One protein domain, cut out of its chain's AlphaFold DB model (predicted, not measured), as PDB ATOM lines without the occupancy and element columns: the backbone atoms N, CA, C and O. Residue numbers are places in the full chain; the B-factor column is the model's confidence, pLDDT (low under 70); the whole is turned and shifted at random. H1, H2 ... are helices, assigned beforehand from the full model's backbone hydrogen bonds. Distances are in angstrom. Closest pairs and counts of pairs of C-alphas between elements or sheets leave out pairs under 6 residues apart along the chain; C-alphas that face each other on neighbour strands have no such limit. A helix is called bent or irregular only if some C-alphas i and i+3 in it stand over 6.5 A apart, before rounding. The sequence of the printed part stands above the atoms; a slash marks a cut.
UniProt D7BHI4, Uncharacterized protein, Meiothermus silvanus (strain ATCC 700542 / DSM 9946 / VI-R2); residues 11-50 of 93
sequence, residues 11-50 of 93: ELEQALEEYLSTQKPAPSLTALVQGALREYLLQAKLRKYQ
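This is residues 11 to 50 of the 93 residues of an uncharacterized protein of Meiothermus silvanus (strain ATCC 700542 / DSM 9946 / VI-R2) (UniProt D7BHI4). Two helices make an open L: the long helix H2 is the long arm, the shorter H1 is the other arm, and the link of residues 23 to 28 makes the corner. The corner is loose, and residues 33 to 50, most of H2 and the two residues after it, stick out. The printed part has 40 residues with two named helices, H1 then H2 along the chain, and no named strand; the class is all helix. It is only just loose, close to extended, with a radius of gyration of the C-alphas of 13.0 A, and its elongated outline spans 37 by 22 by 14 A.

H2, the longest helix, holds residues 29 to 48 and measures 28.4 A from first to last C-alpha. It begins at C-alpha 29, at (32.961, -37.746, 15.971), and ends at C-alpha 48, at (36.968, -14.895, 32.435). H1 holds residues 11 to 22 and measures 17.0 A, from C-alpha 11 at (27.456, -26.277, 6.059) to C-alpha 22 at (41.543, -35.875, 5.886).

H2 and H1 are near each other, with 5 pairs of C-alphas within 10 A; their closest C-alphas are 8.1 A apart. Six residues form the short link between them. Residues 21 to 26, of which 21 and 22 belong to H1, stand free. Residues 33 to 50 also stand free, of which 33 to 48 belong to H2. In H2 and H1, every O i to N i+4 pair is within hydrogen-bond range. Neither helix is bent or irregular.

The C-alphas of Ser 21 and Tyr 49, the two farthest apart, are separated by 36.7 A. The first and last printed C-alphas, those of Glu 11 and Gln 50, are 32.5 A apart. The printed part has no cut and no long link. The mean pLDDT of the printed part is 90.6, and no printed residue is under 70.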
ATOM      1  N   GLU A  11      26.105 -26.801   6.316       96.25
ATOM      2  CA  GLU A  11      27.456 -26.277   6.059       96.25
ATOM      3  C   GLU A  11      28.492 -26.801   7.068       96.25
ATOM      4  O   GLU A  11      29.627 -27.119   6.709       96.25
ATOM      5  N   LEU A  12      28.115 -26.889   8.347       93.81
ATOM      6  CA  LEU A  12      29.017 -27.343   9.404       93.81
ATOM      7  C   LEU A  12      29.157 -28.865   9.400       93.81
ATOM      8  O   LEU A  12      30.234 -29.375   9.706       93.81
ATOM      9  N   GLU A  13      28.091 -29.583   9.048       93.44
ATOM     10  CA  GLU A  13      28.139 -31.026   8.824       93.44
ATOM     11  C   GLU A  13      29.130 -31.366   7.706       93.44
ATOM     12  O   GLU A  13      30.049 -32.159   7.926       93.44
ATOM     13  N   GLN A  14      29.035 -30.679   6.565       94.19
ATOM     14  CA  GLN A  14      29.934 -30.895   5.434       94.19
ATOM     15  C   GLN A  14      31.400 -30.595   5.789       94.19
ATOM     16  O   GLN A  14      32.287 -31.402   5.507       94.19
ATOM     17  N   ALA A  15      31.664 -29.471   6.462       93.88
ATOM     18  CA  ALA A  15      33.017 -29.116   6.896       93.88
ATOM     19  C   ALA A  15      33.611 -30.146   7.877       93.88
ATOM     20  O   ALA A  15      34.815 -30.419   7.877       93.88
ATOM     21  N   LEU A  16      32.769 -30.723   8.732       92.62
ATOM     22  CA  LEU A  16      33.165 -31.737   9.697       92.62
ATOM     23  C   LEU A  16      33.464 -33.082   9.015       92.62
ATOM     24  O   LEU A  16      34.468 -33.716   9.351       92.62
ATOM     25  N   GLU A  17      32.646 -33.504   8.050       91.31
ATOM     26  CA  GLU A  17      32.916 -34.701   7.245       91.31
ATOM     27  C   GLU A  17      34.219 -34.573   6.455       91.31
ATOM     28  O   GLU A  17      35.053 -35.484   6.486       91.31
ATOM     29  N   GLU A  18      34.442 -33.420   5.820       93.19
ATOM     30  CA  GLU A  18      35.685 -33.137   5.108       93.19
ATOM     31  C   GLU A  18      36.881 -33.227   6.061       93.19
ATOM     32  O   GLU A  18      37.825 -33.979   5.801       93.19
ATOM     33  N   TYR A  19      36.813 -32.567   7.222       91.75
ATOM     34  CA  TYR A  19      37.867 -32.650   8.231       91.75
ATOM     35  C   TYR A  19      38.156 -34.098   8.644       91.75
ATOM     36  O   TYR A  19      39.316 -34.512   8.663       91.75
ATOM     37  N   LEU A  20      37.129 -34.896   8.938       91.62
ATOM     38  CA  LEU A  20      37.309 -36.290   9.348       91.62
ATOM     39  C   LEU A  20      37.920 -37.146   8.232       91.62
ATOM     40  O   LEU A  20      38.759 -37.999   8.524       91.62
ATOM     41  N   SER A  21      37.557 -36.889   6.972       90.38
ATOM     42  CA  SER A  21      38.096 -37.608   5.810       90.38
ATOM     43  C   SER A  21      39.601 -37.382   5.602       90.38
ATOM     44  O   SER A  21      40.302 -38.268   5.104       90.38
ATOM     45  N   THR A  22      40.119 -36.225   6.028       92.62
ATOM     46  CA  THR A  22      41.543 -35.875   5.886       92.62
ATOM     47  C   THR A  22      42.444 -36.514   6.947       92.62
ATOM     48  O   THR A  22      43.653 -36.627   6.738       92.62
ATOM     49  N   GLN A  23      41.887 -36.966   8.075       88.94
ATOM     50  CA  GLN A  23      42.664 -37.485   9.202       88.94
ATOM     51  C   GLN A  23      42.921 -38.992   9.073       88.94
ATOM     52  O   GLN A  23      42.009 -39.782   8.826       88.94
ATOM     53  N   LYS A  24      44.170 -39.423   9.300       87.25
ATOM     54  CA  LYS A  24      44.548 -40.847   9.363       87.25
ATOM     55  C   LYS A  24      45.358 -41.138  10.636       87.25
ATOM     56  O   LYS A  24      46.504 -40.700  10.713       87.25
ATOM     57  N   PRO A  25      44.814 -41.905  11.605       83.94
ATOM     58  CA  PRO A  25      43.469 -42.495  11.628       83.94
ATOM     59  C   PRO A  25      42.369 -41.449  11.866       83.94
ATOM     60  O   PRO A  25      42.578 -40.476  12.590       83.94
ATOM     61  N   ALA A  26      41.186 -41.671  11.289       81.94
ATOM     62  CA  ALA A  26      40.046 -40.785  11.494       81.94
ATOM     63  C   ALA A  26      39.548 -40.894  12.950       81.94
ATOM     64  O   ALA A  26      39.199 -41.993  13.399       81.94
ATOM     65  N   PRO A  27      39.516 -39.791  13.719       86.62
ATOM     66  CA  PRO A  27      38.977 -39.810  15.070       86.62
ATOM     67  C   PRO A  27      37.458 -40.004  15.037       86.62
ATOM     68  O   PRO A  27      36.776 -39.569  14.114       86.62
ATOM     69  N   SER A  28      36.893 -40.618  16.079       90.56
ATOM     70  CA  SER A  28      35.433 -40.675  16.198       90.56
ATOM     71  C   SER A  28      34.852 -39.269  16.381       90.56
ATOM     72  O   SER A  28      35.418 -38.449  17.111       90.56
ATOM     73  N   LEU A  29      33.676 -39.014  15.798       89.81
ATOM     74  CA  LEU A  29      32.961 -37.746  15.971       89.81
ATOM     75  C   LEU A  29      32.757 -37.399  17.454       89.81
ATOM     76  O   LEU A  29      32.922 -36.258  17.879       89.81
ATOM     77  N   THR A  30      32.472 -38.410  18.276       90.94
ATOM     78  CA  THR A  30      32.319 -38.228  19.723       90.94
ATOM     79  C   THR A  30      33.613 -37.733  20.370       90.94
ATOM     80  O   THR A  30      33.570 -36.800  21.171       90.94
ATOM     81  N   ALA A  31      34.762 -38.321  20.025       91.19
ATOM     82  CA  ALA A  31      36.056 -37.897  20.562       91.19
ATOM     83  C   ALA A  31      36.411 -36.470  20.118       91.19
ATOM     84  O   ALA A  31      36.866 -35.673  20.939       91.19
ATOM     85  N   LEU A  32      36.134 -36.136  18.854       92.19
ATOM     86  CA  LEU A  32      36.337 -34.795  18.310       92.19
ATOM     87  C   LEU A  32      35.527 -33.750  19.087       92.19
ATOM     88  O   LEU A  32      36.089 -32.785  19.603       92.19
ATOM     89  N   VAL A  33      34.217 -33.968  19.229       92.38
ATOM     90  CA  VAL A  33      33.319 -33.031  19.921       92.38
ATOM     91  C   VAL A  33      33.686 -32.908  21.399       92.38
ATOM     92  O   VAL A  33      33.676 -31.808  21.950       92.38
ATOM     93  N   GLN A  34      34.063 -34.010  22.055       92.81
ATOM     94  CA  GLN A  34      34.532 -33.968  23.442       92.81
ATOM     95  C   GLN A  34      35.819 -33.148  23.595       92.81
ATOM     96  O   GLN A  34      35.935 -32.384  24.557       92.81
ATOM     97  N   GLY A  35      36.769 -33.289  22.666       93.94
ATOM     98  CA  GLY A  35      37.995 -32.492  22.632       93.94
ATOM     99  C   GLY A  35      37.700 -31.008  22.424       93.94
ATOM    100  O   GLY A  35      38.081 -30.182  23.255       93.94
ATOM    101  N   ALA A  36      36.927 -30.687  21.387       93.19
ATOM    102  CA  ALA A  36      36.541 -29.317  21.059       93.19
ATOM    103  C   ALA A  36      35.787 -28.632  22.211       93.19
ATOM    104  O   ALA A  36      36.081 -27.488  22.561       93.19
ATOM    105  N   LEU A  37      34.861 -29.339  22.872       94.38
ATOM    106  CA  LEU A  37      34.121 -28.795  24.012       94.38
ATOM    107  C   LEU A  37      35.036 -28.525  25.215       94.38
ATOM    108  O   LEU A  37      34.868 -27.514  25.901       94.38
ATOM    109  N   ARG A  38      36.017 -29.400  25.481       95.69
ATOM    110  CA  ARG A  38      37.013 -29.165  26.540       95.69
ATOM    111  C   ARG A  38      37.840 -27.919  26.253       95.69
ATOM    112  O   ARG A  38      37.995 -27.093  27.151       95.69
ATOM    113  N   GLU A  39      38.335 -27.771  25.028       94.94
ATOM    114  CA  GLU A  39      39.108 -26.592  24.633       94.94
ATOM    115  C   GLU A  39      38.278 -25.314  24.711       94.94
ATOM    116  O   GLU A  39      38.733 -24.323  25.282       94.94
ATOM    117  N   TYR A  40      37.039 -25.348  24.218       94.50
ATOM    118  CA  TYR A  40      36.122 -24.215  24.297       94.50
ATOM    119  C   TYR A  40      35.903 -23.768  25.747       94.50
ATOM    120  O   TYR A  40      36.057 -22.588  26.069       94.50
ATOM    121  N   LEU A  41      35.611 -24.709  26.653       95.31
ATOM    122  CA  LEU A  41      35.408 -24.409  28.073       95.31
ATOM    123  C   LEU A  41      36.686 -23.904  28.753       95.31
ATOM    124  O   LEU A  41      36.612 -23.020  29.612       95.31
ATOM    125  N   LEU A  42      37.853 -24.436  28.385       93.69
ATOM    126  CA  LEU A  42      39.136 -23.944  28.882       93.69
ATOM    127  C   LEU A  42      39.366 -22.496  28.439       93.69
ATOM    128  O   LEU A  42      39.636 -21.637  29.276       93.69
ATOM    129  N   GLN A  43      39.192 -22.200  27.150       90.94
ATOM    130  CA  GLN A  43      39.337 -20.845  26.622       90.94
ATOM    131  C   GLN A  43      38.328 -19.878  27.250       90.94
ATOM    132  O   GLN A  43      38.698 -18.756  27.597       90.94
ATOM    133  N   ALA A  44      37.080 -20.304  27.454       90.31
ATOM    134  CA  ALA A  44      36.064 -19.504  28.135       90.31
ATOM    135  C   ALA A  44      36.480 -19.160  29.576       90.31
ATOM    136  O   ALA A  44      36.352 -18.010  30.000       90.31
ATOM    137  N   LYS A  45      37.045 -20.126  30.316       90.31
ATOM    138  CA  LYS A  45      37.605 -19.878  31.655       90.31
ATOM    139  C   LYS A  45      38.769 -18.892  31.607       90.31
ATOM    140  O   LYS A  45      38.769 -17.940  32.379       90.31
ATOM    141  N   LEU A  46      39.727 -19.079  30.700       88.19
ATOM    142  CA  LEU A  46      40.881 -18.180  30.572       88.19
ATOM    143  C   LEU A  46      40.450 -16.741  30.255       88.19
ATOM    144  O   LEU A  46      40.952 -15.805  30.876       88.19
ATOM    145  N   ARG A  47      39.453 -16.561  29.377       85.75
ATOM    146  CA  ARG A  47      38.856 -15.244  29.092       85.75
ATOM    147  C   ARG A  47      38.240 -14.607  30.335       85.75
ATOM    148  O   ARG A  47      38.430 -13.415  30.549       85.75
ATOM    149  N   LYS A  48      37.545 -15.389  31.172       83.81
ATOM    150  CA  LYS A  48      36.968 -14.895  32.435       83.81
ATOM    151  C   LYS A  48      38.041 -14.346  33.382       83.81
ATOM    152  O   LYS A  48      37.800 -13.346  34.046       83.81
ATOM    153  N   TYR A  49      39.213 -14.973  33.421       79.44
ATOM    154  CA  TYR A  49      40.340 -14.527  34.244       79.44
ATOM    155  C   TYR A  49      41.204 -13.446  33.576       79.44
ATOM    156  O   TYR A  49      42.290 -13.167  34.070       79.44
ATOM    157  N   GLN A  50      40.764 -12.872  32.444       75.00
ATOM    158  CA  GLN A  50      41.553 -11.937  31.621       75.00
ATOM    159  C   GLN A  50      42.948 -12.486  31.266       75.00
ATOM    160  O   GLN A  50      43.873 -11.742  30.944       75.00
TER     161      GLN A  50